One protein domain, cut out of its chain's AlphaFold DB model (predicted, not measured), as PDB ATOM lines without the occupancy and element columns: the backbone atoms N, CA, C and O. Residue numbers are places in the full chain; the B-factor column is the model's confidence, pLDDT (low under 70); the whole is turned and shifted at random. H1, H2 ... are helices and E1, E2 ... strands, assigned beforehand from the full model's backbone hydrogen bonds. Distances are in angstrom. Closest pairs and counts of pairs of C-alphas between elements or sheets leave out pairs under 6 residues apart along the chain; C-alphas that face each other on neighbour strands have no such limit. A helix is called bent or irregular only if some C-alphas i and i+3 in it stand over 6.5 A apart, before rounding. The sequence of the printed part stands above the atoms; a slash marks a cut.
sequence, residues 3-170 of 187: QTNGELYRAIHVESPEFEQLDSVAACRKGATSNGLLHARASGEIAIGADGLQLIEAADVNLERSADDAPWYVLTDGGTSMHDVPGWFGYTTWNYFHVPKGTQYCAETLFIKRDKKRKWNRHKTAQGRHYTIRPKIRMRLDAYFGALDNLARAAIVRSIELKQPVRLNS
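AT A GLANCE: This is residues 3 to 170 of the 187 residues of the protein "ADPRTs_Tse2 domain-containing protein" of Thalassotalea euphylliae (UniProt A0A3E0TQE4). One long helix, H2, runs past three small sheets in turn: its first residues meet the four-stranded meander E2 E3 E4 E5, it then passes the three strands E6 E9 E8, and its later turns pack on E7 of the two-stranded sheet E1 E7. The meander makes one end of the longest axis; E5 runs on into E6, and E1 crosses close to E6, while the short H1 lies off the last residues of E1 and the link of residues 115 to 129 reaches away from H2. The printed part has 168 residues, with two named helices and nine named strands in the order E1 H1 E2 E3 E4 E5 E6 E7 E8 E9 H2; the three sheets are antiparallel. The class is mixed, helices and strands, with under half of the residues, 75, in named elements. The whole is compact, with a radius of gyration of the C-alphas of 16.4 A and spans of 52 by 39 by 31 A.

HOW THE PARTS SIT: Start at E1, residues 8 to 13, whose antiparallel neighbour is E7, residues 94 to 99; N 10 and O 97 are 2.9 A apart, within hydrogen-bond range. After a tight link comes H1, residues 19 to 26; the closest C-alphas of E1 and H1 are those of His 13 and Phe 19, 7.0 A apart. Go on to E2, residues 45 to 48, E3, residues 54 to 57, E4, residues 61 to 65, and E5, residues 73 to 78: they form a meander, each strand the antiparallel neighbour of the one before, and each step is a hairpin. Look there for N 47 and O 55 at 2.8 A, N 54 and O 65 at 3.0 A, and N 64 and O 73 at 2.9 A. E5 runs on at 29 degrees into E6, residues 80 to 83, and the closest C-alphas of E1 and E6 are those of Arg 10 and Met 82, 4.8 A apart. E8, residues 110 to 114, and E9, residues 130 to 135, are a hairpin, with N 113 and O 132 at 2.9 A; E9 is the inner strand between E6 and E8, with N 82 and O 131 at 2.9 A. H2, residues 141 to 161, is on the sheet E6 E9 E8, and together they make two layers, a helix on one face of a sheet. Its closest C-alpha pair with E5 is Leu 141 to Tyr 73, 5.4 A, and with E7 it is Ala 155 to Val 99, 5.1 A. H1 and H2 are apart. In H2 every O i to N i+4 pair is within hydrogen-bond range; in H1 it is 1 of 4, beside 2 of 5 O i to N i+3 pairs.

IN THESE COORDINATES: Find C-alpha 8 at (154.136, 117.453, 128.592); from there E1 runs 16.4 A to C-alpha 13. H1 covers 11.0 A; it is neither bent nor irregular, but only just: C-alphas 21 and 24 are 6.3 A apart. E2 covers 10.0 A, E3 9.8 A, E4 13.3 A, E5 12.6 A and E6 10.3 A. E7 covers 16.0 A, E8 13.2 A and E9 16.7 A. Find C-alpha 141 at (145.001, 120.566, 107.792); from there H2 runs 30.4 A to C-alpha 161 at (158.732, 101.469, 127.067).

THE WHOLE: The C-alphas farthest apart are those of Ala 50 and Lys 163, 54.3 A. The printed part has no cut. The links H1 to E2 and E8 to E9 are long; within the second, residues 119 to 120 pair antiparallel with residues 127 to 128. Near the end of the printed part, residues 168 to 169 pair antiparallel with residues 96 to 97 of E7. The mean pLDDT of the printed part is 84.2, and it is under 70 at residues 16 to 34, 57 to 58 and 166 to 170.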
ATOM      1  N   GLN A   3     163.185 114.867 119.692       97.31
ATOM      2  CA  GLN A   3     162.576 114.352 120.919       97.31
ATOM      3  C   GLN A   3     162.051 115.474 121.820       97.31
ATOM      4  O   GLN A   3     162.565 116.596 121.806       97.31
ATOM      5  N   THR A   4     161.018 115.180 122.611       97.00
ATOM      6  CA  THR A   4     160.545 116.079 123.673       97.00
ATOM      7  C   THR A   4     161.596 116.203 124.780       97.00
ATOM      8  O   THR A   4     162.170 115.217 125.241       97.00
ATOM      9  N   ASN A   5     161.842 117.432 125.243       94.56
ATOM     10  CA  ASN A   5     162.874 117.715 126.250       94.56
ATOM     11  C   ASN A   5     162.382 117.585 127.705       94.56
ATOM     12  O   ASN A   5     163.186 117.672 128.635       94.56
ATOM     13  N   GLY A   6     161.083 117.378 127.914       94.69
ATOM     14  CA  GLY A   6     160.460 117.241 129.226       94.69
ATOM     15  C   GLY A   6     159.089 116.585 129.124       94.69
ATOM     16  O   GLY A   6     158.614 116.321 128.020       94.69
ATOM     17  N   GLU A   7     158.492 116.335 130.286       96.44
ATOM     18  CA  GLU A   7     157.113 115.862 130.399       96.44
ATOM     19  C   GLU A   7     156.158 116.944 129.896       96.44
ATOM     20  O   GLU A   7     156.329 118.121 130.229       96.44
ATOM     21  N   LEU A   8     155.172 116.556 129.092       97.31
ATOM     22  CA  LEU A   8     154.136 117.453 128.592       97.31
ATOM     23  C   LEU A   8     152.757 116.836 128.819       97.31
ATOM     24  O   LEU A   8     152.577 115.628 128.714       97.31
ATOM     25  N   TYR A   9     151.775 117.685 129.088       95.44
ATOM     26  CA  TYR A   9     150.402 117.299 129.377       95.44
ATOM     27  C   TYR A   9     149.448 118.129 128.519       95.44
ATOM     28  O   TYR A   9     149.453 119.365 128.586       95.44
ATOM     29  N   ARG A  10     148.637 117.448 127.702       94.38
ATOM     30  CA  ARG A  10     147.538 118.047 126.937       94.38
ATOM     31  C   ARG A  10     146.278 117.983 127.779       94.38
ATOM     32  O   ARG A  10     145.817 116.891 128.088       94.38
ATOM     33  N   ALA A  11     145.729 119.140 128.124       90.88
ATOM     34  CA  ALA A  11     144.416 119.201 128.744       90.88
ATOM     35  C   ALA A  11     143.323 118.977 127.689       90.88
ATOM     36  O   ALA A  11     143.371 119.582 126.618       90.88
ATOM     37  N   ILE A  12     142.356 118.124 128.008       86.06
ATOM     38  CA  ILE A  12     141.222 117.749 127.165       86.06
ATOM     39  C   ILE A  12     139.962 117.954 128.001       86.06
ATOM     40  O   ILE A  12     139.849 117.392 129.091       86.06
ATOM     41  N   HIS A  13     139.039 118.784 127.521       83.69
ATOM     42  CA  HIS A  13     137.776 119.017 128.215       83.69
ATOM     43  C   HIS A  13     136.851 117.809 128.034       83.69
ATOM     44  O   HIS A  13     136.769 117.279 126.927       83.69
ATOM     45  N   VAL A  14     136.135 117.400 129.084       76.25
ATOM     46  CA  VAL A  14     135.210 116.245 129.033       76.25
ATOM     47  C   VAL A  14     134.029 116.451 128.082       76.25
ATOM     48  O   VAL A  14     133.465 115.493 127.581       76.25
ATOM     49  N   GLU A  15     133.672 117.701 127.802       72.44
ATOM     50  CA  GLU A  15     132.623 118.044 126.829       72.44
ATOM     51  C   GLU A  15     133.196 118.367 125.441       72.44
ATOM     52  O   GLU A  15     132.469 118.837 124.567       72.44
ATOM     53  N   SER A  16     134.509 118.190 125.224       66.62
ATOM     54  CA  SER A  16     135.049 118.342 123.871       66.62
ATOM     55  C   SER A  16     134.400 117.286 122.968       66.62
ATOM     56  O   SER A  16     134.333 116.129 123.381       66.62
ATOM     57  N   PRO A  17     133.989 117.614 121.729       59.25
ATOM     58  CA  PRO A  17     133.519 116.614 120.762       59.25
ATOM     59  C   PRO A  17     134.546 115.495 120.524       59.25
ATOM     60  O   PRO A  17     134.209 114.381 120.136       59.25
ATOM     61  N   GLU A  18     135.821 115.800 120.767       56.56
ATOM     62  CA  GLU A  18     136.932 114.857 120.701       56.56
ATOM     63  C   GLU A  18     136.879 113.847 121.859       56.56
ATOM     64  O   GLU A  18     137.323 112.717 121.701       56.56
ATOM     65  N   PHE A  19     136.316 114.204 123.017       54.28
ATOM     66  CA  PHE A  19     136.378 113.415 124.248       54.28
ATOM     67  C   PHE A  19     135.697 112.045 124.138       54.28
ATOM     68  O   PHE A  19     136.298 111.041 124.522       54.28
ATOM     69  N   GLU A  20     134.509 111.969 123.532       49.12
ATOM     70  CA  GLU A  20     133.793 110.697 123.326       49.12
ATOM     71  C   GLU A  20     134.579 109.712 122.438       49.12
ATOM     72  O   GLU A  20     134.433 108.496 122.559       49.12
ATOM     73  N   GLN A  21     135.468 110.219 121.576       47.91
ATOM     74  CA  GLN A  21     136.349 109.394 120.740       47.91
ATOM     75  C   GLN A  21     137.597 108.917 121.514       47.91
ATOM     76  O   GLN A  21     138.184 107.880 121.188       47.91
ATOM     77  N   LEU A  22     137.981 109.636 122.576       45.72
ATOM     78  CA  LEU A  22     139.206 109.436 123.358       45.72
ATOM     79  C   LEU A  22     139.065 108.453 124.526       45.72
ATOM     80  O   LEU A  22     140.068 107.858 124.931       45.72
ATOM     81  N   ASP A  23     137.845 108.205 125.014       39.12
ATOM     82  CA  ASP A  23     137.546 107.165 126.018       39.12
ATOM     83  C   ASP A  23     137.981 105.758 125.566       39.12
ATOM     84  O   ASP A  23     138.217 104.850 126.371       39.12
ATOM     85  N   SER A  24     138.177 105.578 124.260       39.41
ATOM     86  CA  SER A  24     138.743 104.368 123.683       39.41
ATOM     87  C   SER A  24     140.217 104.153 124.078       39.41
ATOM     88  O   SER A  24     140.613 103.011 124.315       39.41
ATOM     89  N   VAL A  25     141.027 105.218 124.208       36.94
ATOM     90  CA  VAL A  25     142.488 105.152 124.433       36.94
ATOM     91  C   VAL A  25     142.852 104.814 125.875       36.94
ATOM     92  O   VAL A  25     143.795 104.059 126.107       36.94
ATOM     93  N   ALA A  26     142.095 105.330 126.844       36.59
ATOM     94  CA  ALA A  26     142.359 105.120 128.268       36.59
ATOM     95  C   ALA A  26     141.914 103.735 128.779       36.59
ATOM     96  O   ALA A  26     142.347 103.303 129.846       36.59
ATOM     97  N   ALA A  27     141.061 103.022 128.032       31.64
ATOM     98  CA  ALA A  27     140.348 101.855 128.547       31.64
ATOM     99  C   ALA A  27     140.940 100.482 128.169       31.64
ATOM    100  O   ALA A  27     140.316  99.470 128.486       31.64
ATOM    101  N   CYS A  28     142.077 100.395 127.459       34.44
ATOM    102  CA  CYS A  28     142.541  99.127 126.850       34.44
ATOM    103  C   CYS A  28     141.407  98.384 126.102       34.44
ATOM    104  O   CYS A  28     141.392  97.154 126.016       34.44
ATOM    105  N   ARG A  29     140.411  99.121 125.590       30.64
ATOM    106  CA  ARG A  29     139.279  98.554 124.862       30.64
ATOM    107  C   ARG A  29     139.650  98.442 123.391       30.64
ATOM    108  O   ARG A  29     140.344  99.289 122.827       30.64
ATOM    109  N   LYS A  30     139.164  97.376 122.757       27.58
ATOM    110  CA  LYS A  30     139.225  97.169 121.306       27.58
ATOM    111  C   LYS A  30     138.594  98.402 120.630       27.58
ATOM    112  O   LYS A  30     137.383  98.565 120.715       27.58
ATOM    113  N   GLY A  31     139.409  99.280 120.037       36.19
ATOM    114  CA  GLY A  31     138.949 100.528 119.405       36.19
ATOM    115  C   GLY A  31     139.681 101.813 119.817       36.19
ATOM    116  O   GLY A  31     139.378 102.852 119.250       36.19
ATOM    117  N   ALA A  32     140.638 101.758 120.751       39.28
ATOM    118  CA  ALA A  32     141.522 102.872 121.121       39.28
ATOM    119  C   ALA A  32     142.168 103.574 119.910       39.28
ATOM    120  O   ALA A  32     143.116 103.032 119.336       39.28
ATOM    121  N   THR A  33     141.726 104.779 119.534       54.81
ATOM    122  CA  THR A  33     142.418 105.561 118.496       54.81
ATOM    123  C   THR A  33     143.208 106.699 119.120       54.81
ATOM    124  O   THR A  33     142.634 107.610 119.697       54.81
ATOM    125  N   SER A  34     144.528 106.709 118.926       61.94
ATOM    126  CA  SER A  34     145.408 107.844 119.260       61.94
ATOM    127  C   SER A  34     145.048 109.152 118.539       61.94
ATOM    128  O   SER A  34     145.689 110.178 118.763       61.94
ATOM    129  N   ASN A  35     144.110 109.081 117.595       70.31
ATOM    130  CA  ASN A  35     143.713 110.183 116.743       70.31
ATOM    131  C   ASN A  35     142.977 111.237 117.577       70.31
ATOM    132  O   ASN A  35     142.182 110.894 118.447       70.31
ATOM    133  N   GLY A  36     143.261 112.513 117.335       74.81
ATOM    134  CA  GLY A  36     142.556 113.611 118.007       74.81
ATOM    135  C   GLY A  36     143.144 114.043 119.353       74.81
ATOM    136  O   GLY A  36     142.960 115.189 119.746       74.81
ATOM    137  N   LEU A  37     143.943 113.202 120.029       84.38
ATOM    138  CA  LEU A  37     144.488 113.492 121.374       84.38
ATOM    139  C   LEU A  37     145.278 114.798 121.463       84.38
ATOM    140  O   LEU A  37     145.343 115.423 122.519       84.38
ATOM    141  N   LEU A  38     145.934 115.168 120.368       90.81
ATOM    142  CA  LEU A  38     146.770 116.355 120.273       90.81
ATOM    143  C   LEU A  38     146.239 117.353 119.247       90.81
ATOM    144  O   LEU A  38     146.962 118.296 118.935       90.81
ATOM    145  N   HIS A  39     145.031 117.169 118.706       89.06
ATOM    146  CA  HIS A  39     144.496 118.099 117.713       89.06
ATOM    147  C   HIS A  39     144.293 119.478 118.342       89.06
ATOM    148  O   HIS A  39     143.890 119.632 119.499       89.06
ATOM    149  N   ALA A  40     144.676 120.489 117.574       83.00
ATOM    150  CA  ALA A  40     144.362 121.872 117.870       83.00
ATOM    151  C   ALA A  40     142.936 122.145 117.382       83.00
ATOM    152  O   ALA A  40     142.545 121.628 116.331       83.00
ATOM    153  N   ARG A  41     142.180 122.991 118.089       80.62
ATOM    154  CA  ARG A  41     140.864 123.415 117.606       80.62
ATOM    155  C   ARG A  41     141.015 124.104 116.249       80.62
ATOM    156  O   ARG A  41     141.665 125.142 116.156       80.62
ATOM    157  N   ALA A  42     140.387 123.538 115.223       78.88
ATOM    158  CA  ALA A  42     140.437 124.012 113.837       78.88
ATOM    159  C   ALA A  42     139.082 124.551 113.339       78.88
ATOM    160  O   ALA A  42     138.832 124.619 112.139       78.88
ATOM    161  N   SER A  43     138.191 124.900 114.265       73.00
ATOM    162  CA  SER A  43     136.849 125.411 113.995       73.00
ATOM    163  C   SER A  43     136.654 126.773 114.651       73.00
ATOM    164  O   SER A  43     137.118 126.990 115.774       73.00
ATOM    165  N   GLY A  44     135.911 127.647 113.982       74.56
ATOM    166  CA  GLY A  44     135.600 128.991 114.447       74.56
ATOM    167  C   GLY A  44     134.793 129.759 113.407       74.56
ATOM    168  O   GLY A  44     134.226 129.155 112.493       74.56
ATOM    169  N   GLU A  45     134.738 131.077 113.550       78.19
ATOM    170  CA  GLU A  45     134.050 131.947 112.596       78.19
ATOM    171  C   GLU A  45     134.915 132.157 111.350       78.19
ATOM    172  O   GLU A  45     136.131 132.322 111.456       78.19
ATOM    173  N   ILE A  46     134.296 132.122 110.166       84.81
ATOM    174  CA  ILE A  46     134.994 132.341 108.896       84.81
ATOM    175  C   ILE A  46     134.928 133.828 108.546       84.81
ATOM    176  O   ILE A  46     133.849 134.360 108.288       84.81
ATOM    177  N   ALA A  47     136.088 134.476 108.480       84.44
ATOM    178  CA  ALA A  47     136.255 135.816 107.937       84.44
ATOM    179  C   ALA A  47     136.691 135.732 106.467       84.44
ATOM    180  O   ALA A  47     137.526 134.900 106.111       84.44
ATOM    181  N   ILE A  48     136.149 136.598 105.607       88.50
ATOM    182  CA  ILE A  48     136.501 136.661 104.181       88.50
ATOM    183  C   ILE A  48     137.263 137.963 103.920       88.50
ATOM    184  O   ILE A  48     136.737 139.053 104.145       88.50
ATOM    185  N   GLY A  49     138.505 137.840 103.457       84.12
ATOM    186  CA  GLY A  49     139.361 138.953 103.068       84.12
ATOM    187  C   GLY A  49     138.948 139.585 101.737       84.12
ATOM    188  O   GLY A  49     138.269 138.973 100.913       84.12
ATOM    189  N   ALA A  50     139.395 140.820 101.497       82.75
ATOM    190  CA  ALA A  50     139.141 141.538 100.241       82.75
ATOM    191  C   ALA A  50     139.777 140.863  99.005       82.75
ATOM    192  O   ALA A  50     139.393 141.148  97.875       82.75
ATOM    193  N   ASP A  51     140.742 139.972  99.224       86.00
ATOM    194  CA  ASP A  51     141.405 139.122  98.233       86.00
ATOM    195  C   ASP A  51     140.699 137.770  98.012       86.00
ATOM    196  O   ASP A  51     141.167 136.951  97.222       86.00
ATOM    197  N   GLY A  52     139.575 137.529  98.697       85.31
ATOM    198  CA  GLY A  52     138.832 136.271  98.649       85.31
ATOM    199  C   GLY A  52     139.419 135.156  99.520       85.31
ATOM    200  O   GLY A  52     138.858 134.058  99.532       85.31
ATOM    201  N   LEU A  53     140.504 135.406 100.268       85.81
ATOM    202  CA  LEU A  53     141.014 134.441 101.239       85.81
ATOM    203  C   LEU A  53     140.048 134.311 102.410       85.81
ATOM    204  O   LEU A  53     139.596 135.298 102.989       85.81
ATOM    205  N   GLN A  54     139.763 133.072 102.786       87.00
ATOM    206  CA  GLN A  54     138.958 132.775 103.960       87.00
ATOM    207  C   GLN A  54     139.869 132.416 105.124       87.00
ATOM    208  O   GLN A  54     140.752 131.575 104.960       87.00
ATOM    209  N   LEU A  55     139.632 133.020 106.285       82.50
ATOM    210  CA  LEU A  55     140.378 132.813 107.522       82.50
ATOM    211  C   LEU A  55     139.445 132.299 108.617       82.50
ATOM    212  O   LEU A  55     138.305 132.744 108.696       82.50
ATOM    213  N   ILE A  56     139.920 131.391 109.470       77.06
ATOM    214  CA  ILE A  56     139.170 130.981 110.668       77.06
ATOM    215  C   ILE A  56     139.679 131.758 111.879       77.06
ATOM    216  O   ILE A  56     140.845 131.637 112.259       77.06
ATOM    217  N   GLU A  57     138.785 132.516 112.507       68.62
ATOM    218  CA  GLU A  57     139.030 133.217 113.765       68.62
ATOM    219  C   GLU A  57     138.704 132.331 114.975       68.62
ATOM    220  O   GLU A  57     137.954 131.361 114.885       68.62
ATOM    221  N   ALA A  58     139.295 132.646 116.131       66.81
ATOM    222  CA  ALA A  58     139.148 131.899 117.387       66.81
ATOM    223  C   ALA A  58     139.589 130.416 117.355       66.81
ATOM    224  O   ALA A  58     139.440 129.717 118.359       66.81
ATOM    225  N   ALA A  59     140.178 129.919 116.271       75.88
ATOM    226  CA  ALA A  59     140.843 128.621 116.263       75.88
ATOM    227  C   ALA A  59     142.146 128.651 117.088       75.88
ATOM    228  O   ALA A  59     142.739 129.703 117.327       75.88
ATOM    229  N   ASP A  60     142.607 127.477 117.525       81.62
ATOM    230  CA  ASP A  60     143.928 127.339 118.154       81.62
ATOM    231  C   ASP A  60     145.051 127.544 117.125       81.62
ATOM    232  O   ASP A  60     146.183 127.860 117.493       81.62
ATOM    233  N   VAL A  61     144.746 127.339 115.841       84.69
ATOM    234  CA  VAL A  61     145.636 127.504 114.691       84.69
ATOM    235  C   VAL A  61     145.036 128.464 113.678       84.69
ATOM    236  O   VAL A  61     143.829 128.461 113.458       84.69
ATOM    237  N   ASN A  62     145.886 129.231 113.003       86.25
ATOM    238  CA  ASN A  62     145.436 130.072 111.902       86.25
ATOM    239  C   ASN A  62     145.242 129.206 110.651       86.25
ATOM    240  O   ASN A  62     146.162 128.494 110.235       86.25
ATOM    241  N   LEU A  63     144.050 129.278 110.062       86.88
ATOM    242  CA  LEU A  63     143.668 128.500 108.889       86.88
ATOM    243  C   LEU A  63     143.335 129.427 107.736       86.88
ATOM    244  O   LEU A  63     142.672 130.438 107.944       86.88
ATOM    245  N   GLU A  64     143.756 129.045 106.535       89.56
ATOM    246  CA  GLU A  64     143.395 129.739 105.304       89.56
ATOM    247  C   GLU A  64     142.925 128.773 104.211       89.56
ATOM    248  O   GLU A  64     143.400 127.635 104.117       89.56
ATOM    249  N   ARG A  65     142.025 129.243 103.347       88.25
ATOM    250  CA  ARG A  65     141.717 128.610 102.057       88.25
ATOM    251  C   ARG A  65     141.375 129.666 101.009       88.25
ATOM    252  O   ARG A  65     140.933 130.762 101.343       88.25
ATOM    253  N   SER A  66     141.577 129.322  99.741       84.00
ATOM    254  CA  SER A  66     141.375 130.230  98.605       84.00
ATOM    255  C   SER A  66     139.957 130.219  98.023       84.00
ATOM    256  O   SER A  66     139.635 131.077  97.212       84.00
ATOM    257  N   ALA A  67     139.145 129.215  98.357       82.38
ATOM    258  CA  ALA A  67     137.765 129.040  97.898       82.38
ATOM    259  C   ALA A  67     137.057 128.003  98.785       82.38
ATOM    260  O   ALA A  67     137.731 127.257  99.496       82.38
ATOM    261  N   ASP A  68     135.727 127.906  98.709       76.88
ATOM    262  CA  ASP A  68     134.945 126.982  99.547       76.88
ATOM    263  C   ASP A  68     135.327 125.507  99.355       76.88
ATOM    264  O   ASP A  68     135.467 124.775 100.335       76.88
ATOM    265  N   ASP A  69     135.596 125.094  98.118       82.31
ATOM    266  CA  ASP A  69     135.992 123.715  97.799       82.31
ATOM    267  C   ASP A  69     137.506 123.469  97.942       82.31
ATOM    268  O   ASP A  69     137.992 122.352  97.743       82.31
ATOM    269  N   ALA A  70     138.286 124.503  98.279       81.88
ATOM    270  CA  ALA A  70     139.725 124.372  98.466       81.88
ATOM    271  C   ALA A  70     140.050 123.779  99.851       81.88
ATOM    272  O   ALA A  70     139.371 124.073 100.839       81.88
ATOM    273  N   PRO A  71     141.123 122.973  99.968       84.06
ATOM    274  CA  PRO A  71     141.531 122.438 101.258       84.06
ATOM    275  C   PRO A  71     142.008 123.554 102.191       84.06
ATOM    276  O   PRO A  71     142.690 124.488 101.765       84.06
ATOM    277  N   TRP A  72     141.725 123.398 103.484       88.69
ATOM    278  CA  TRP A  72     142.286 124.251 104.527       88.69
ATOM    279  C   TRP A  72     143.790 124.019 104.693       88.69
ATOM    280  O   TRP A  72     144.261 122.876 104.765       88.69
ATOM    281  N   TYR A  73     144.532 125.115 104.810       90.94
ATOM    282  CA  TYR A  73     145.947 125.132 105.146       90.94
ATOM    283  C   TYR A  73     146.165 125.739 106.523       90.94
ATOM    284  O   TYR A  73     145.612 126.784 106.847       90.94
ATOM    285  N   VAL A  74     147.011 125.088 107.314       90.06
ATOM    286  CA  VAL A  74     147.459 125.557 108.622       90.06
ATOM    287  C   VAL A  74     148.688 126.429 108.436       90.06
ATOM    288  O   VAL A  74     149.677 126.004 107.825       90.06
ATOM    289  N   LEU A  75     148.629 127.645 108.967       92.94
ATOM    290  CA  LEU A  75     149.755 128.570 109.015       92.94
ATOM    291  C   LEU A  75     150.662 128.271 110.214       92.94
ATOM    292  O   LEU A  75     150.314 127.524 111.124       92.94
ATOM    293  N   THR A  76     151.853 128.868 110.235       94.00
ATOM    294  CA  THR A  76     152.901 128.575 111.232       94.00
ATOM    295  C   THR A  76     152.675 129.210 112.612       94.00
ATOM    296  O   THR A  76     153.525 129.078 113.501       94.00
ATOM    297  N   ASP A  77     151.565 129.927 112.801       89.62
ATOM    298  CA  ASP A  77     151.182 130.511 114.087       89.62
ATOM    299  C   ASP A  77     149.931 129.848 114.672       89.62
ATOM    300  O   ASP A  77     149.104 129.280 113.960       89.62
ATOM    301  N   GLY A  78     149.839 129.885 116.002       89.25
ATOM    302  CA  GLY A  78     148.936 129.019 116.758       89.25
ATOM    303  C   GLY A  78     149.458 127.581 116.889       89.25
ATOM    304  O   GLY A  78     150.585 127.280 116.490       89.25
ATOM    305  N   GLY A  79     148.686 126.709 117.533       92.88
ATOM    306  CA  GLY A  79     148.989 125.290 117.707       92.88
ATOM    307  C   GLY A  79     148.404 124.679 118.978       92.88
ATOM    308  O   GLY A  79     147.777 125.350 119.794       92.88
ATOM    309  N   THR A  80     148.672 123.394 119.187       94.12
ATOM    310  CA  THR A  80     148.168 122.642 120.344       94.12
ATOM    311  C   THR A  80     148.830 123.106 121.640       94.12
ATOM    312  O   THR A  80     150.052 123.006 121.794       94.12
ATOM    313  N   SER A  81     148.025 123.583 122.592       94.94
ATOM    314  CA  SER A  81     148.476 123.993 123.930       94.94
ATOM    315  C   SER A  81     148.790 122.789 124.824       94.94
ATOM    316  O   SER A  81     147.982 121.864 124.944       94.94
ATOM    317  N   MET A  82     149.952 122.845 125.480       96.81
ATOM    318  CA  MET A  82     150.481 121.843 126.408       96.81
ATOM    319  C   MET A  82     151.066 122.527 127.654       96.81
ATOM    320  O   MET A  82     151.505 123.679 127.594       96.81
ATOM    321  N   HIS A  83     151.163 121.798 128.766       97.50
ATOM    322  CA  HIS A  83     151.846 122.249 129.988       97.50
ATOM    323  C   HIS A  83     152.864 121.210 130.465       97.50
ATOM    324  O   HIS A  83     152.691 120.030 130.189       97.50
ATOM    325  N   ASP A  84     153.912 121.612 131.190       97.12
ATOM    326  CA  ASP A  84     154.856 120.665 131.828       97.12
ATOM    327  C   ASP A  84     154.395 120.137 133.195       97.12
ATOM    328  O   ASP A  84     155.134 119.435 133.884       97.12
ATOM    329  N   VAL A  85     153.167 120.467 133.586       95.19
ATOM    330  CA  VAL A  85     152.504 119.966 134.789       95.19
ATOM    331  C   VAL A  85     151.088 119.513 134.428       95.19
ATOM    332  O   VAL A  85     150.440 120.168 133.602       95.19
ATOM    333  N   PRO A  86     150.585 118.422 135.026       93.44
ATOM    334  CA  PRO A  86     149.182 118.057 134.896       93.44
ATOM    335  C   PRO A  86     148.318 118.967 135.788       93.44
ATOM    336  O   PRO A  86     148.833 119.737 136.604       93.44
ATOM    337  N   GLY A  87     146.994 118.910 135.634       93.12
ATOM    338  CA  GLY A  87     146.071 119.644 136.509       93.12
ATOM    339  C   GLY A  87     146.046 121.162 136.302       93.12
ATOM    340  O   GLY A  87     145.508 121.881 137.143       93.12
ATOM    341  N   TRP A  88     146.605 121.677 135.200       95.56
ATOM    342  CA  TRP A  88     146.654 123.120 134.924       95.56
ATOM    343  C   TRP A  88     145.276 123.803 134.994       95.56
ATOM    344  O   TRP A  88     145.164 124.917 135.505       95.56
ATOM    345  N   PHE A  89     144.222 123.123 134.543       93.44
ATOM    346  CA  PHE A  89     142.827 123.572 134.600       93.44
ATOM    347  C   PHE A  89     141.998 122.854 135.685       93.44
ATOM    348  O   PHE A  89     140.774 122.936 135.685       93.44
ATOM    349  N   GLY A  90     142.648 122.164 136.629       92.38
ATOM    350  CA  GLY A  90     141.988 121.247 137.565       92.38
ATOM    351  C   GLY A  90     141.633 119.911 136.908       92.38
ATOM    352  O   GLY A  90     142.028 119.673 135.771       92.38
ATOM    353  N   TYR A  91     140.921 119.040 137.625       88.50
ATOM    354  CA  TYR A  91     140.561 117.696 137.142       88.50
ATOM    355  C   TYR A  91     139.047 117.439 137.070       88.50
ATOM    356  O   TYR A  91     138.632 116.370 136.636       88.50
ATOM    357  N   THR A  92     138.212 118.401 137.480       86.38
ATOM    358  CA  THR A  92     136.750 118.228 137.533       86.38
ATOM    359  C   THR A  92     136.136 118.021 136.150       86.38
ATOM    360  O   THR A  92     135.323 117.124 135.971       86.38
ATOM    361  N   THR A  93     136.533 118.833 135.166       85.62
ATOM    362  CA  THR A  93     136.034 118.766 133.777       85.62
ATOM    363  C   THR A  93     137.163 118.624 132.756       85.62
ATOM    364  O   THR A  93     136.961 118.794 131.554       85.62
ATOM    365  N   TRP A  94     138.374 118.320 133.229       87.31
ATOM    366  CA  TRP A  94     139.576 118.255 132.410       87.31
ATOM    367  C   TRP A  94     140.339 116.967 132.669       87.31
ATOM    368  O   TRP A  94     140.670 116.640 133.807       87.31
ATOM    369  N   ASN A  95     140.680 116.300 131.576       86.75
ATOM    370  CA  ASN A  95     141.562 115.151 131.536       86.75
ATOM    371  C   ASN A  95     142.909 115.532 130.932       86.75
ATOM    372  O   ASN A  95     143.004 116.492 130.168       86.75
ATOM    373  N   TYR A  96     143.958 114.778 131.262       88.94
ATOM    374  CA  TYR A  96     145.309 115.083 130.795       88.94
ATOM    375  C   TYR A  96     145.914 113.906 130.050       88.94
ATOM    376  O   TYR A  96     146.183 112.867 130.653       88.94
ATOM    377  N   PHE A  97     146.177 114.096 128.758       91.31
ATOM    378  CA  PHE A  97     146.992 113.173 127.979       91.31
ATOM    379  C   PHE A  97     148.472 113.475 128.204       91.31
ATOM    380  O   PHE A  97     148.934 114.602 128.000       91.31
ATOM    381  N   HIS A  98     149.207 112.462 128.652       93.31
ATOM    382  CA  HIS A  98     150.622 112.552 128.982       93.31
ATOM    383  C   HIS A  98     151.494 112.241 127.761       93.31
ATOM    384  O   HIS A  98     151.342 111.215 127.107       93.31
ATOM    385  N   VAL A  99     152.432 113.141 127.473       95.56
ATOM    386  CA  VAL A  99     153.486 112.977 126.472       95.56
ATOM    387  C   VAL A  99     154.822 112.904 127.214       95.56
ATOM    388  O   VAL A  99     155.329 113.945 127.656       95.56
ATOM    389  N   PRO A 100     155.407 111.699 127.359       96.31
ATOM    390  CA  PRO A 100     156.624 111.529 128.132       96.31
ATOM    391  C   PRO A 100     157.816 112.290 127.558       96.31
ATOM    392  O   PRO A 100     157.917 112.506 126.339       96.31
ATOM    393  N   LYS A 101     158.790 112.619 128.409       97.31
ATOM    394  CA  LYS A 101     160.107 113.066 127.942       97.31
ATOM    395  C   LYS A 101     160.751 112.013 127.025       97.31
ATOM    396  O   LYS A 101     160.724 110.809 127.293       97.31
ATOM    397  N   GLY A 102     161.401 112.476 125.959       97.69
ATOM    398  CA  GLY A 102     162.056 111.614 124.974       97.69
ATOM    399  C   GLY A 102     161.123 111.089 123.879       97.69
ATOM    400  O   GLY A 102     161.580 110.344 123.013       97.69
ATOM    401  N   THR A 103     159.846 111.486 123.879       97.81
ATOM    402  CA  THR A 103     158.892 111.131 122.821       97.81
ATOM    403  C   THR A 103     159.365 111.683 121.479       97.81
ATOM    404  O   THR A 103     159.682 112.870 121.366       97.81
ATOM    405  N   GLN A 104     159.416 110.823 120.461       97.94
ATOM    406  CA  GLN A 104     159.901 111.185 119.134       97.94
ATOM    407  C   GLN A 104     158.856 111.954 118.317       97.94
ATOM    408  O   GLN A 104     157.667 111.651 118.361       97.94
ATOM    409  N   TYR A 105     159.314 112.914 117.513       97.12
ATOM    410  CA  TYR A 105     158.490 113.601 116.516       97.12
ATOM    411  C   TYR A 105     159.296 114.024 115.284       97.12
ATOM    412  O   TYR A 105     160.533 114.096 115.299       97.12
ATOM    413  N   CYS A 106     158.586 114.315 114.193       96.62
ATOM    414  CA  CYS A 106     159.192 114.822 112.969       96.62
ATOM    415  C   CYS A 106     159.444 116.334 113.081       96.62
ATOM    416  O   CYS A 106     158.521 117.141 112.998       96.62
ATOM    417  N   ALA A 107     160.711 116.717 113.247       95.88
ATOM    418  CA  ALA A 107     161.134 118.117 113.325       95.88
ATOM    419  C   ALA A 107     161.080 118.865 111.986       95.88
ATOM    420  O   ALA A 107     161.371 120.057 111.958       95.88
ATOM    421  N   GLU A 108     160.751 118.188 110.881       95.69
ATOM    422  CA  GLU A 108     160.489 118.851 109.599       95.69
ATOM    423  C   GLU A 108     159.044 119.325 109.473       95.69
ATOM    424  O   GLU A 108     158.782 120.302 108.778       95.69
ATOM    425  N   THR A 109     158.110 118.698 110.194       95.81
ATOM    426  CA  THR A 109     156.690 119.065 110.152       95.81
ATOM    427  C   THR A 109     156.249 119.844 111.383       95.81
ATOM    428  O   THR A 109     155.462 120.779 111.257       95.81
ATOM    429  N   LEU A 110     156.761 119.501 112.568       97.31
ATOM    430  CA  LEU A 110     156.352 120.094 113.840       97.31
ATOM    431  C   LEU A 110     157.521 120.769 114.556       97.31
ATOM    432  O   LEU A 110     158.665 120.319 114.488       97.31
ATOM    433  N   PHE A 111     157.209 121.802 115.332       95.94
ATOM    434  CA  PHE A 111     158.104 122.334 116.351       95.94
ATOM    435  C   PHE A 111     157.357 122.556 117.666       95.94
ATOM    436  O   PHE A 111     156.195 122.955 117.683       95.94
ATOM    437  N   ILE A 112     158.038 122.314 118.786       97.19
ATOM    438  CA  ILE A 112     157.470 122.496 120.124       97.19
ATOM    439  C   ILE A 112     158.065 123.766 120.730       97.19
ATOM    440  O   ILE A 112     159.212 123.791 121.180       97.19
ATOM    441  N   LYS A 113     157.280 124.844 120.732       96.31
ATOM    442  CA  LYS A 113     157.658 126.127 121.328       96.31
ATOM    443  C   LYS A 113     157.467 126.067 122.839       96.31
ATOM    444  O   LYS A 113     156.421 125.632 123.299       96.31
ATOM    445  N   ARG A 114     158.442 126.558 123.604       96.56
ATOM    446  CA  ARG A 114     158.361 126.701 125.067       96.56
ATOM    447  C   ARG A 114     158.286 128.173 125.462       96.56
ATOM    448  O   ARG A 114     159.133 128.959 125.037       96.56
ATOM    449  N   ASP A 115     157.364 128.525 126.352       95.25
ATOM    450  CA  ASP A 115     157.322 129.859 126.954       95.25
ATOM    451  C   ASP A 115     158.547 130.120 127.853       95.25
ATOM    452  O   ASP A 115     159.038 129.254 128.590       95.25
ATOM    453  N   LYS A 116     159.044 131.366 127.835       93.94
ATOM    454  CA  LYS A 116     160.247 131.760 128.592       93.94
ATOM    455  C   LYS A 116     160.064 131.625 130.108       93.94
ATOM    456  O   LYS A 116     160.992 131.192 130.794       93.94
ATOM    457  N   LYS A 117     158.887 131.986 130.629       95.12
ATOM    458  CA  LYS A 117     158.604 132.092 132.070       95.12
ATOM    459  C   LYS A 117     157.674 130.975 132.540       95.12
ATOM    460  O   LYS A 117     156.741 130.613 131.828       95.12
ATOM    461  N   ARG A 118     157.905 130.489 133.764       96.44
ATOM    462  CA  ARG A 118     156.885 129.736 134.506       96.44
ATOM    463  C   ARG A 118     155.747 130.686 134.869       96.44
ATOM    464  O   ARG A 118     155.993 131.857 135.161       96.44
ATOM    465  N   LYS A 119     154.522 130.182 134.850       95.81
ATOM    466  CA  LYS A 119     153.306 130.913 135.205       95.81
ATOM    467  C   LYS A 119     152.522 130.083 136.219       95.81
ATOM    468  O   LYS A 119     152.657 128.861 136.261       95.81
ATOM    469  N   TRP A 120     151.738 130.766 137.040       96.44
ATOM    470  CA  TRP A 120     150.666 130.134 137.798       96.44
ATOM    471  C   TRP A 120     149.428 130.045 136.909       96.44
ATOM    472  O   TRP A 120     149.199 130.944 136.094       96.44
ATOM    473  N   ASN A 121     148.637 128.987 137.064       94.31
ATOM    474  CA  ASN A 121     147.303 128.947 136.476       94.31
ATOM    475  C   ASN A 121     146.387 130.008 137.124       94.31
ATOM    476  O   ASN A 121     146.714 130.599 138.157       94.31
ATOM    477  N   ARG A 122     145.213 130.249 136.524       91.19
ATOM    478  CA  ARG A 122     144.259 131.283 136.972       91.19
ATOM    479  C   ARG A 122     143.891 131.156 138.457       91.19
ATOM    480  O   ARG A 122     143.755 132.168 139.136       91.19
ATOM    481  N   HIS A 123     143.765 129.925 138.947       90.50
ATOM    482  CA  HIS A 123     143.366 129.614 140.322       90.50
ATOM    483  C   HIS A 123     144.544 129.490 141.303       90.50
ATOM    484  O   HIS A 123     144.321 129.220 142.477       90.50
ATOM    485  N   LYS A 124     145.789 129.703 140.849       93.75
ATOM    486  CA  LYS A 124     147.024 129.556 141.642       93.75
ATOM    487  C   LYS A 124     147.182 128.185 142.325       93.75
ATOM    488  O   LYS A 124     147.788 128.089 143.386       93.75
ATOM    489  N   THR A 125     146.672 127.125 141.706       92.69
ATOM    490  CA  THR A 125     146.775 125.740 142.197       92.69
ATOM    491  C   THR A 125     147.912 124.955 141.543       92.69
ATOM    492  O   THR A 125     148.374 123.971 142.107       92.69
ATOM    493  N   ALA A 126     148.402 125.395 140.379       93.69
ATOM    494  CA  ALA A 126     149.510 124.762 139.665       93.69
ATOM    495  C   ALA A 126     150.477 125.809 139.095       93.69
ATOM    496  O   ALA A 126     150.052 126.862 138.605       93.69
ATOM    497  N   GLN A 127     151.780 125.503 139.120       96.94
ATOM    498  CA  GLN A 127     152.830 126.344 138.542       96.94
ATOM    499  C   GLN A 127     153.688 125.555 137.550       96.94
ATOM    500  O   GLN A 127     154.359 124.593 137.918       96.94
ATOM    501  N   GLY A 128     153.767 126.029 136.311       96.62
ATOM    502  CA  GLY A 128     154.398 125.311 135.201       96.62
ATOM    503  C   GLY A 128     154.742 126.227 134.032       96.62
ATOM    504  O   GLY A 128     154.596 127.451 134.113       96.62
ATOM    505  N   ARG A 129     155.247 125.652 132.946       97.38
ATOM    506  CA  ARG A 129     155.499 126.327 131.672       97.38
ATOM    507  C   ARG A 129     154.477 125.874 130.642       97.38
ATOM    508  O   ARG A 129     154.153 124.695 130.545       97.38
ATOM    509  N   HIS A 130     154.043 126.830 129.834       97.38
ATOM    510  CA  HIS A 130     153.242 126.570 128.650       97.38
ATOM    511  C   HIS A 130     154.143 126.192 127.469       97.38
ATOM    512  O   HIS A 130     155.230 126.758 127.285       97.38
ATOM    513  N   TYR A 131     153.674 125.239 126.673       97.94
ATOM    514  CA  TYR A 131     154.273 124.823 125.417       97.94
ATOM    515  C   TYR A 131     153.210 124.833 124.320       97.94
ATOM    516  O   TYR A 131     152.024 124.655 124.585       97.94
ATOM    517  N   THR A 132     153.639 125.016 123.076       97.19
ATOM    518  CA  THR A 132     152.753 124.951 121.912       97.19
ATOM    519  C   THR A 132     153.365 124.056 120.849       97.19
ATOM    520  O   THR A 132     154.497 124.302 120.427       97.19
ATOM    521  N   ILE A 133     152.624 123.039 120.409       97.44
ATOM    522  CA  ILE A 133     152.998 122.202 119.265       97.44
ATOM    523  C   ILE A 133     152.482 122.888 118.004       97.44
ATOM    524  O   ILE A 133     151.277 123.019 117.808       97.44
ATOM    525  N   ARG A 134     153.396 123.343 117.153       96.19
ATOM    526  CA  ARG A 134     153.090 124.183 115.994       96.19
ATOM    527  C   ARG A 134     153.544 123.519 114.695       96.19
ATOM    528  O   ARG A 134     154.534 122.778 114.725       96.19
ATOM    529  N   PRO A 135     152.889 123.793 113.557       96.19
ATOM    530  CA  PRO A 135     153.425 123.403 112.261       96.19
ATOM    531  C   PRO A 135     154.656 124.258 111.933       96.19
ATOM    532  O   PRO A 135     154.645 125.478 112.089       96.19
ATOM    533  N   LYS A 136     155.746 123.622 111.496       96.12
ATOM    534  CA  LYS A 136     157.002 124.306 111.129       96.12
ATOM    535  C   LYS A 136     156.912 125.011 109.778       96.12
ATOM    536  O   LYS A 136     157.586 126.014 109.562       96.12
ATOM    537  N   ILE A 137     156.080 124.479 108.892       95.44
ATOM    538  CA  ILE A 137     155.814 124.993 107.551       95.44
ATOM    539  C   ILE A 137     154.306 125.022 107.318       95.44
ATOM    540  O   ILE A 137     153.568 124.254 107.938       95.44
ATOM    541  N   ARG A 138     153.859 125.871 106.390       95.62
ATOM    542  CA  ARG A 138     152.482 125.847 105.890       95.62
ATOM    543  C   ARG A 138     152.168 124.462 105.322       95.62
ATOM    544  O   ARG A 138     152.911 123.960 104.481       95.62
ATOM    545  N   MET A 139     151.070 123.854 105.757       94.88
ATOM    546  CA  MET A 139     150.667 122.514 105.314       94.88
ATOM    547  C   MET A 139     149.155 122.343 105.340       94.88
ATOM    548  O   MET A 139     148.456 123.126 105.974       94.88
ATOM    549  N   ARG A 140     148.639 121.331 104.640       92.94
ATOM    550  CA  ARG A 140     147.209 121.006 104.682       92.94
ATOM    551  C   ARG A 140     146.794 120.587 106.097       92.94
ATOM    552  O   ARG A 140     147.593 119.998 106.827       92.94
ATOM    553  N   LEU A 141     145.550 120.883 106.469       87.31
ATOM    554  CA  LEU A 141     145.001 120.566 107.792       87.31
ATOM    555  C   LEU A 141     145.091 119.071 108.130       87.31
ATOM    556  O   LEU A 141     145.523 118.715 109.224       87.31
ATOM    557  N   ASP A 142     144.775 118.201 107.173       88.06
ATOM    558  CA  ASP A 142     144.887 116.747 107.330       88.06
ATOM    559  C   ASP A 142     146.336 116.286 107.563       88.06
ATOM    560  O   ASP A 142     146.587 115.440 108.418       88.06
ATOM    561  N   ALA A 143     147.308 116.882 106.870       92.44
ATOM    562  CA  ALA A 143     148.727 116.603 107.076       92.44
ATOM    563  C   ALA A 143     149.210 117.056 108.465       92.44
ATOM    564  O   ALA A 143     149.975 116.337 109.116       92.44
ATOM    565  N   TYR A 144     148.748 118.217 108.943       93.19
ATOM    566  CA  TYR A 144     149.047 118.693 110.296       93.19
ATOM    567  C   TYR A 144     148.477 117.745 111.355       93.19
ATOM    568  O   TYR A 144     149.208 117.301 112.240       93.19
ATOM    569  N   PHE A 145     147.206 117.363 111.225       90.75
ATOM    570  CA  PHE A 145     146.559 116.413 112.131       90.75
ATOM    571  C   PHE A 145     147.211 115.029 112.093       90.75
ATOM    572  O   PHE A 145     147.502 114.472 113.148       90.75
ATOM    573  N   GLY A 146     147.587 114.526 110.916       91.38
ATOM    574  CA  GLY A 146     148.351 113.282 110.800       91.38
ATOM    575  C   GLY A 146     149.717 113.342 111.499       91.38
ATOM    576  O   GLY A 146     150.152 112.361 112.108       91.38
ATOM    577  N   ALA A 147     150.394 114.496 111.477       95.19
ATOM    578  CA  ALA A 147     151.641 114.687 112.218       95.19
ATOM    579  C   ALA A 147     151.423 114.672 113.743       95.19
ATOM    580  O   ALA A 147     152.236 114.091 114.467       95.19
ATOM    581  N   LEU A 148     150.329 115.270 114.229       94.62
ATOM    582  CA  LEU A 148     149.943 115.240 115.645       94.62
ATOM    583  C   LEU A 148     149.551 113.828 116.095       94.62
ATOM    584  O   LEU A 148     149.986 113.393 117.159       94.62
ATOM    585  N   ASP A 149     148.824 113.082 115.265       92.38
ATOM    586  CA  ASP A 149     148.455 111.691 115.547       92.38
ATOM    587  C   ASP A 149     149.692 110.795 115.651       92.38
ATOM    588  O   ASP A 149     149.776 109.931 116.523       92.38
ATOM    589  N   ASN A 150     150.693 111.017 114.797       94.94
ATOM    590  CA  ASN A 150     151.959 110.289 114.876       94.94
ATOM    591  C   ASN A 150     152.741 110.622 116.154       94.94
ATOM    592  O   ASN A 150     153.328 109.722 116.752       94.94
ATOM    593  N   LEU A 151     152.712 111.878 116.611       96.00
ATOM    594  CA  LEU A 151     153.277 112.252 117.910       96.00
ATOM    595  C   LEU A 151     152.504 111.600 119.070       96.00
ATOM    596  O   LEU A 151     153.127 111.086 119.997       96.00
ATOM    597  N   ALA A 152     151.171 111.553 119.014       93.50
ATOM    598  CA  ALA A 152     150.359 110.879 120.027       93.50
ATOM    599  C   ALA A 152     150.663 109.371 120.088       93.50
ATOM    600  O   ALA A 152     150.873 108.825 121.170       93.50
ATOM    601  N   ARG A 153     150.794 108.701 118.932       91.88
ATOM    602  CA  ARG A 153     151.247 107.300 118.855       91.88
ATOM    603  C   ARG A 153     152.638 107.109 119.454       91.88
ATOM    604  O   ARG A 153     152.840 106.180 120.232       91.88
ATOM    605  N   ALA A 154     153.583 107.991 119.132       95.19
ATOM    606  CA  ALA A 154     154.934 107.930 119.685       95.19
ATOM    607  C   ALA A 154     154.940 108.111 121.213       95.19
ATOM    608  O   ALA A 154     155.714 107.447 121.898       95.19
ATOM    609  N   ALA A 155     154.064 108.966 121.752       94.81
ATOM    610  CA  ALA A 155     153.911 109.152 123.194       94.81
ATOM    611  C   ALA A 155     153.410 107.871 123.875       94.81
ATOM    612  O   ALA A 155     153.987 107.449 124.872       94.81
ATOM    613  N   ILE A 156     152.409 107.206 123.287       90.44
ATOM    614  CA  ILE A 156     151.881 105.921 123.773       90.44
ATOM    615  C   ILE A 156     152.979 104.852 123.792       90.44
ATOM    616  O   ILE A 156     153.183 104.194 124.811       90.44
ATOM    617  N   VAL A 157     153.718 104.701 122.686       91.38
ATOM    618  CA  VAL A 157     154.851 103.760 122.603       91.38
ATOM    619  C   VAL A 157     155.874 104.068 123.694       91.38
ATOM    620  O   VAL A 157     156.304 103.167 124.412       91.38
ATOM    621  N   ARG A 158     156.206 105.349 123.882       93.12
ATOM    622  CA  ARG A 158     157.165 105.775 124.900       93.12
ATOM    623  C   ARG A 158     156.692 105.461 126.320       93.12
ATOM    624  O   ARG A 158     157.493 105.005 127.131       93.12
ATOM    625  N   SER A 159     155.416 105.666 126.633       90.94
ATOM    626  CA  SER A 159     154.852 105.293 127.935       90.94
ATOM    627  C   SER A 159     154.973 103.787 128.187       90.94
ATOM    628  O   SER A 159     155.374 103.391 129.280       90.94
ATOM    629  N   ILE A 160     154.719 102.949 127.174       88.62
ATOM    630  CA  ILE A 160     154.871 101.487 127.276       88.62
ATOM    631  C   ILE A 160     156.331 101.100 127.548       88.62
ATOM    632  O   ILE A 160     156.590 100.312 128.457       88.62
ATOM    633  N   GLU A 161     157.293 101.684 126.824       91.12
ATOM    634  CA  GLU A 161     158.732 101.469 127.067       91.12
ATOM    635  C   GLU A 161     159.137 101.820 128.505       91.12
ATOM    636  O   GLU A 161     159.959 101.138 129.118       91.12
ATOM    637  N   LEU A 162     158.541 102.881 129.054       90.75
ATOM    638  CA  LEU A 162     158.772 103.349 130.420       90.75
ATOM    639  C   LEU A 162     157.956 102.587 131.473       90.75
ATOM    640  O   LEU A 162     158.082 102.890 132.660       90.75
ATOM    641  N   LYS A 163     157.128 101.612 131.068       90.44
ATOM    642  CA  LYS A 163     156.172 100.899 131.934       90.44
ATOM    643  C   LYS A 163     155.229 101.851 132.683       90.44
ATOM    644  O   LYS A 163     154.819 101.577 133.808       90.44
ATOM    645  N   GLN A 164     154.901 102.978 132.059       81.62
ATOM    646  CA  GLN A 164     153.955 103.959 132.569       81.62
ATOM    647  C   GLN A 164     152.555 103.656 132.026       81.62
ATOM    648  O   GLN A 164     152.417 103.270 130.862       81.62
ATOM    649  N   PRO A 165     151.501 103.831 132.840       73.06
ATOM    650  CA  PRO A 165     150.142 103.655 132.361       73.06
ATOM    651  C   PRO A 165     149.823 104.708 131.292       73.06
ATOM    652  O   PRO A 165     150.028 105.903 131.495       73.06
ATOM    653  N   VAL A 166     149.286 104.263 130.156       69.06
ATOM    654  CA  VAL A 166     148.695 105.153 129.151       69.06
ATOM    655  C   VAL A 166     147.278 105.456 129.621       69.06
ATOM    656  O   VAL A 166     146.363 104.667 129.400       69.06
ATOM    657  N   ARG A 167     147.110 106.553 130.359       66.88
ATOM    658  CA  ARG A 167     145.816 106.979 130.899       66.88
ATOM    659  C   ARG A 167     145.593 108.459 130.646       66.88
ATOM    660  O   ARG A 167     146.533 109.246 130.567       66.88
ATOM    661  N   LEU A 168     144.320 108.814 130.536       64.56
ATOM    662  CA  LEU A 168     143.864 110.178 130.735       64.56
ATOM    663  C   LEU A 168     143.694 110.371 132.242       64.56
ATOM    664  O   LEU A 168     142.838 109.730 132.846       64.56
ATOM    665  N   ASN A 169     144.531 111.206 132.860       59.72
ATOM    666  CA  ASN A 169     144.423 111.446 134.301       59.72
ATOM    667  C   ASN A 169     143.143 112.246 134.585       59.72
ATOM    668  O   ASN A 169     143.053 113.402 134.162       59.72
ATOM    669  N   SER A 170     142.200 111.635 135.302       55.75
ATOM    670  CA  SER A 170     140.945 112.232 135.774       55.75
ATOM    671  C   SER A 170     140.971 112.435 137.299       55.75
ATOM    672  O   SER A 170     141.833 111.891 137.991       55.75
TER     673      SER A 170